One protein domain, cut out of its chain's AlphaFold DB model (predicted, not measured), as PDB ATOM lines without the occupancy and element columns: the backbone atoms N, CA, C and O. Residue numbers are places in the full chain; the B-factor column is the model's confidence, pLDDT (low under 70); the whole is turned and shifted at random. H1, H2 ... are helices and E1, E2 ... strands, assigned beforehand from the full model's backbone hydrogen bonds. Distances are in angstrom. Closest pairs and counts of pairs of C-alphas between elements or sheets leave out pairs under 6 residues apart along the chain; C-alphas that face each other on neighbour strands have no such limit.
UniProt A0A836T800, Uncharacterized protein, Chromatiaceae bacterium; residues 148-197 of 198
ATOM      1  N   GLY A 148     246.475 322.553 416.417       62.09
ATOM      2  CA  GLY A 148     247.648 321.804 415.956       62.09
ATOM      3  C   GLY A 148     247.367 320.356 415.539       62.09
ATOM      4  O   GLY A 148     248.250 319.738 414.963       62.09
ATOM      5  N   HIS A 149     246.172 319.819 415.810       60.47
ATOM      6  CA  HIS A 149     245.749 318.532 415.259       60.47
ATOM      7  C   HIS A 149     245.301 318.638 413.805       60.47
ATOM      8  O   HIS A 149     245.206 317.607 413.156       60.47
ATOM      9  N   TRP A 150     245.089 319.843 413.263       59.09
ATOM     10  CA  TRP A 150     244.945 320.046 411.822       59.09
ATOM     11  C   TRP A 150     246.320 319.900 411.163       59.09
ATOM     12  O   TRP A 150     246.998 320.878 410.849       59.09
ATOM     13  N   PHE A 151     246.771 318.657 411.015       67.19
ATOM     14  CA  PHE A 151     247.960 318.338 410.245       67.19
ATOM     15  C   PHE A 151     247.616 318.434 408.761       67.19
ATOM     16  O   PHE A 151     246.748 317.720 408.263       67.19
ATOM     17  N   THR A 152     248.333 319.278 408.025       67.75
ATOM     18  CA  THR A 152     248.322 319.189 406.564       67.75
ATOM     19  C   THR A 152     249.233 318.037 406.171       67.75
ATOM     20  O   THR A 152     250.457 318.165 406.187       67.75
ATOM     21  N   ILE A 153     248.643 316.891 405.848       79.75
ATOM     22  CA  ILE A 153     249.388 315.719 405.397       79.75
ATOM     23  C   ILE A 153     249.499 315.827 403.885       79.75
ATOM     24  O   ILE A 153     248.491 315.878 403.187       79.75
ATOM     25  N   THR A 154     250.724 315.889 403.370       81.25
ATOM     26  CA  THR A 154     251.003 316.058 401.941       81.25
ATOM     27  C   THR A 154     251.788 314.866 401.398       81.25
ATOM     28  O   THR A 154     252.603 314.256 402.084       81.25
ATOM     29  N   ILE A 155     251.569 314.522 400.123       81.62
ATOM     30  CA  ILE A 155     252.361 313.481 399.431       81.62
ATOM     31  C   ILE A 155     253.777 313.991 399.109       81.62
ATOM     32  O   ILE A 155     254.687 313.208 398.839       81.62
ATOM     33  N   ARG A 156     253.961 315.313 399.095       79.31
ATOM     34  CA  ARG A 156     255.220 315.991 398.788       79.31
ATOM     35  C   ARG A 156     255.467 317.068 399.829       79.31
ATOM     36  O   ARG A 156     254.523 317.773 400.188       79.31
ATOM     37  N   ALA A 157     256.712 317.202 400.276       74.75
ATOM     38  CA  ALA A 157     257.090 318.301 401.150       74.75
ATOM     39  C   ALA A 157     256.710 319.638 400.481       74.75
ATOM     40  O   ALA A 157     256.932 319.795 399.272       74.75
ATOM     41  N   PRO A 158     256.070 320.569 401.208       75.25
ATOM     42  CA  PRO A 158     255.817 321.901 400.681       75.25
ATOM     43  C   PRO A 158     257.152 322.582 400.363       75.25
ATOM     44  O   PRO A 158     258.116 322.453 401.113       75.25
ATOM     45  N   ARG A 159     257.215 323.318 399.248       79.44
ATOM     46  CA  ARG A 159     258.403 324.119 398.939       79.44
ATOM     47  C   ARG A 159     258.462 325.297 399.897       79.44
ATOM     48  O   ARG A 159     257.534 326.103 399.940       79.44
ATOM     49  N   PHE A 160     259.546 325.390 400.650       78.50
ATOM     50  CA  PHE A 160     259.789 326.466 401.596       78.50
ATOM     51  C   PHE A 160     261.018 327.247 401.136       78.50
ATOM     52  O   PHE A 160     262.008 326.649 400.734       78.50
ATOM     53  N   PHE A 161     260.955 328.578 401.159       83.06
ATOM     54  CA  PHE A 161     262.074 329.434 400.765       83.06
ATOM     55  C   PHE A 161     262.438 330.365 401.915       83.06
ATOM     56  O   PHE A 161     261.564 331.015 402.491       83.06
ATOM     57  N   ARG A 162     263.730 330.451 402.234       77.44
ATOM     58  CA  ARG A 162     264.284 331.391 403.211       77.44
ATOM     59  C   ARG A 162     265.360 332.212 402.517       77.44
ATOM     60  O   ARG A 162     266.277 331.646 401.937       77.44
ATOM     61  N   ASP A 163     265.195 333.532 402.524       86.69
ATOM     62  CA  ASP A 163     266.097 334.470 401.841       86.69
ATOM     63  C   ASP A 163     266.291 334.145 400.340       86.69
ATOM     64  O   ASP A 163     267.370 334.302 399.780       86.69
ATOM     65  N   GLY A 164     265.229 333.658 399.682       87.00
ATOM     66  CA  GLY A 164     265.233 333.297 398.256       87.00
ATOM     67  C   GLY A 164     265.810 331.914 397.929       87.00
ATOM     68  O   GLY A 164     265.715 331.482 396.784       87.00
ATOM     69  N   LEU A 165     266.350 331.193 398.914       85.19
ATOM     70  CA  LEU A 165     266.879 329.839 398.752       85.19
ATOM     71  C   LEU A 165     265.867 328.798 399.232       85.19
ATOM     72  O   LEU A 165     265.229 328.981 400.271       85.19
ATOM     73  N   GLU A 166     265.724 327.701 398.484       86.44
ATOM     74  CA  GLU A 166     264.882 326.576 398.899       86.44
ATOM     75  C   GLU A 166     265.442 325.962 400.193       86.44
ATOM     76  O   GLU A 166     266.645 325.759 400.355       86.44
ATOM     77  N   SER A 167     264.559 325.725 401.153       80.38
ATOM     78  CA  SER A 167     264.851 325.260 402.503       80.38
ATOM     79  C   SER A 167     263.715 324.335 402.968       80.38
ATOM     80  O   SER A 167     262.764 324.089 402.229       80.38
ATOM     81  N   SER A 168     263.798 323.801 404.185       76.00
ATOM     82  CA  SER A 168     262.802 322.884 404.757       76.00
ATOM     83  C   SER A 168     262.356 323.348 406.143       76.00
ATOM     84  O   SER A 168     263.102 324.024 406.859       76.00
ATOM     85  N   SER A 169     261.146 322.976 406.561       72.81
ATOM     86  CA  SER A 169     260.682 323.275 407.916       72.81
ATOM     87  C   SER A 169     261.327 322.338 408.939       72.81
ATOM     88  O   SER A 169     261.369 321.124 408.764       72.81
ATOM     89  N   THR A 170     261.752 322.880 410.083       65.75
ATOM     90  CA  THR A 170     262.252 322.086 411.225       65.75
ATOM     91  C   THR A 170     261.157 321.303 411.954       65.75
ATOM     92  O   THR A 170     261.443 320.591 412.913       65.75
ATOM     93  N   ARG A 171     259.894 321.451 411.535       67.88
ATOM     94  CA  ARG A 171     258.723 320.766 412.106       67.88
ATOM     95  C   ARG A 171     258.111 319.733 411.159       67.88
ATOM     96  O   ARG A 171     257.001 319.274 411.409       67.88
ATOM     97  N   GLU A 172     258.795 319.398 410.070       73.75
ATOM     98  CA  GLU A 172     258.373 318.323 409.174       73.75
ATOM     99  C   GLU A 172     258.687 316.953 409.782       73.75
ATOM    100  O   GLU A 172     259.709 316.745 410.433       73.75
ATOM    101  N   SER A 173     257.783 316.001 409.575       76.12
ATOM    102  CA  SER A 173     257.987 314.593 409.906       76.12
ATOM    103  C   SER A 173     257.601 313.763 408.694       76.12
ATOM    104  O   SER A 173     256.582 314.028 408.058       76.12
ATOM    105  N   THR A 174     258.429 312.781 408.347       83.25
ATOM    106  CA  THR A 174     258.230 311.936 407.168       83.25
ATOM    107  C   THR A 174     257.802 310.533 407.577       83.25
ATOM    108  O   THR A 174     258.255 309.985 408.581       83.25
ATOM    109  N   MET A 175     256.910 309.941 406.782       84.31
ATOM    110  CA  MET A 175     256.474 308.555 406.927       84.31
ATOM    111  C   MET A 175     256.706 307.828 405.605       84.31
ATOM    112  O   MET A 175     256.286 308.300 404.547       84.31
ATOM    113  N   ASN A 176     257.380 306.681 405.668       88.00
ATOM    114  CA  ASN A 176     257.694 305.864 404.499       88.00
ATOM    115  C   ASN A 176     256.728 304.681 404.395       88.00
ATOM    116  O   ASN A 176     256.312 304.116 405.403       88.00
ATOM    117  N   PHE A 177     256.407 304.282 403.165       88.75
ATOM    118  CA  PHE A 177     255.524 303.154 402.875       88.75
ATOM    119  C   PHE A 177     256.183 302.224 401.862       88.75
ATOM    120  O   PHE A 177     256.833 302.694 400.927       88.75
ATOM    121  N   ALA A 178     255.965 300.917 402.011       91.25
ATOM    122  CA  ALA A 178     256.567 299.898 401.150       91.25
ATOM    123  C   ALA A 178     256.126 300.002 399.677       91.25
ATOM    124  O   ALA A 178     256.891 299.662 398.778       91.25
ATOM    125  N   THR A 179     254.906 300.487 399.409       94.25
ATOM    126  CA  THR A 179     254.385 300.647 398.042       94.25
ATOM    127  C   THR A 179     253.672 301.985 397.848       94.25
ATOM    128  O   THR A 179     253.143 302.582 398.793       94.25
ATOM    129  N   ARG A 180     253.593 302.450 396.590       90.38
ATOM    130  CA  ARG A 180     252.794 303.638 396.227       90.38
ATOM    131  C   ARG A 180     251.309 303.457 396.541       90.38
ATOM    132  O   ARG A 180     250.657 304.431 396.904       90.38
ATOM    133  N   GLN A 181     250.790 302.238 396.403       92.19
ATOM    134  CA  GLN A 181     249.394 301.926 396.688       92.19
ATOM    135  C   GLN A 181     249.095 302.094 398.181       92.19
ATOM    136  O   GLN A 181     248.190 302.848 398.532       92.19
ATOM    137  N   THR A 182     249.921 301.504 399.051       91.25
ATOM    138  CA  THR A 182     249.792 301.633 400.511       91.25
ATOM    139  C   THR A 182     249.931 303.088 400.960       91.25
ATOM    140  O   THR A 182     249.129 303.562 401.759       91.25
ATOM    141  N   ARG A 183     250.891 303.838 400.394       92.38
ATOM    142  CA  ARG A 183     251.041 305.279 400.658       92.38
ATOM    143  C   ARG A 183     249.770 306.055 400.321       92.38
ATOM    144  O   ARG A 183     249.347 306.893 401.106       92.38
ATOM    145  N   ASN A 184     249.192 305.821 399.142       90.19
ATOM    146  CA  ASN A 184     248.011 306.559 398.695       90.19
ATOM    147  C   ASN A 184     246.785 306.235 399.559       90.19
ATOM    148  O   ASN A 184     246.045 307.143 399.910       90.19
ATOM    149  N   GLN A 185     246.607 304.970 399.951       89.56
ATOM    150  CA  GLN A 185     245.543 304.562 400.873       89.56
ATOM    151  C   GLN A 185     245.701 305.231 402.242       89.56
ATOM    152  O   GLN A 185     244.756 305.840 402.739       89.56
ATOM    153  N   ALA A 186     246.907 305.190 402.817       86.50
ATOM    154  CA  ALA A 186     247.200 305.865 404.076       86.50
ATOM    155  C   ALA A 186     246.971 307.379 403.969       86.50
ATOM    156  O   ALA A 186     246.324 307.960 404.829       86.50
ATOM    157  N   PHE A 187     247.424 308.010 402.883       86.94
ATOM    158  CA  PHE A 187     247.204 309.431 402.620       86.94
ATOM    159  C   PHE A 187     245.716 309.807 402.587       86.94
ATOM    160  O   PHE A 187     245.335 310.819 403.174       86.94
ATOM    161  N   SER A 188     244.881 308.998 401.928       83.94
ATOM    162  CA  SER A 188     243.432 309.207 401.877       83.94
ATOM    163  C   SER A 188     242.783 309.073 403.251       83.94
ATOM    164  O   SER A 188     241.941 309.897 403.590       83.94
ATOM    165  N   ILE A 189     243.189 308.085 404.055       82.94
ATOM    166  CA  ILE A 189     242.688 307.911 405.427       82.94
ATOM    167  C   ILE A 189     243.074 309.122 406.276       82.94
ATOM    168  O   ILE A 189     242.208 309.760 406.866       82.94
ATOM    169  N   LEU A 190     244.355 309.477 406.266       81.06
ATOM    170  CA  LEU A 190     244.946 310.553 407.055       81.06
ATOM    171  C   LEU A 190     244.390 311.952 406.723       81.06
ATOM    172  O   LEU A 190     244.379 312.824 407.585       81.06
ATOM    173  N   ASN A 191     243.910 312.170 405.496       77.81
ATOM    174  CA  ASN A 191     243.253 313.418 405.084       77.81
ATOM    175  C   ASN A 191     241.716 313.336 405.081       77.81
ATOM    176  O   ASN A 191     241.053 314.283 404.662       77.81
ATOM    177  N   SER A 192     241.130 312.219 405.514       77.94
ATOM    178  CA  SER A 192     239.676 312.077 405.602       77.94
ATOM    179  C   SER A 192     239.133 312.629 406.919       77.94
ATOM    180  O   SER A 192     239.826 312.659 407.935       77.94
ATOM    181  N   SER A 193     237.847 312.985 406.940       68.12
ATOM    182  CA  SER A 193     237.126 313.312 408.180       68.12
ATOM    183  C   SER A 193     237.115 312.158 409.192       68.12
ATOM    184  O   SER A 193     236.955 312.406 410.387       68.12
ATOM    185  N   LEU A 194     237.329 310.914 408.738       64.44
ATOM    186  CA  LEU A 194     237.407 309.720 409.582       64.44
ATOM    187  C   LEU A 194     238.615 309.766 410.531       64.44
ATOM    188  O   LEU A 194     238.513 309.352 411.676       64.44
ATOM    189  N   PHE A 195     239.746 310.318 410.079       64.75
ATOM    190  CA  PHE A 195     240.943 310.461 410.914       64.75
ATOM    191  C   PHE A 195     240.733 311.437 412.077       64.75
ATOM    192  O   PHE A 195     241.277 311.240 413.155       64.75
ATOM    193  N   TYR A 196     239.909 312.465 411.872       60.69
ATOM    194  CA  TYR A 196     239.621 313.493 412.877       60.69
ATOM    195  C   TYR A 196     238.455 313.141 413.813       60.69
ATOM    196  O   TYR A 196     238.125 313.936 414.693       60.69
ATOM    197  N   SER A 197     237.791 312.003 413.597       56.50
ATOM    198  CA  SER A 197     236.624 311.561 414.377       56.50
ATOM    199  C   SER A 197     236.905 310.376 415.311       56.50
ATOM    200  O   SER A 197     235.990 309.951 416.019       56.50
TER     201      SER A 197
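What this domain is: This is residues 148 to 197 of the 198 residues of an uncharacterized protein of Chromatiaceae bacterium (UniProt A0A836T800). This is a loose, flat model with little regular structure: a tiny hairpin, E1 and E2, at one end of its length and one helix, H1, at the other, with residues 168 to 179 strung between them. The 50 printed residues hold E1, E2 and H1 in that order, the two strands antiparallel; the class is mixed, with 17 residues in named elements. The radius of gyration of the C-alphas is 13.3 A and the spans are 38 by 27 by 13 A.

How they stand to each other: E1, residues 160 to 162, and E2, residues 165 to 167, form a hairpin at 127 degrees, with N 167 and O 160 within hydrogen-bond range at 2.7 A. H1, residues 180 to 190, is apart from E1; each of its O i to N i+4 pairs is within hydrogen-bond range.

Where its parts are: E1 begins at C-alpha 160 (259.789, 326.466, 401.596). H1 is 15.1 A long and ends at C-alpha 190 (244.946, 310.553, 407.055).

The domain as a whole: The C-alphas farthest apart, of Gly 164 and Ser 197, are 39.4 A apart. The printed part has no cut. E1 to E2 is a tight link, E2 to H1 a long one. pLDDT is under 70 at residues 148 to 152, 170 to 171 and 193 to 197.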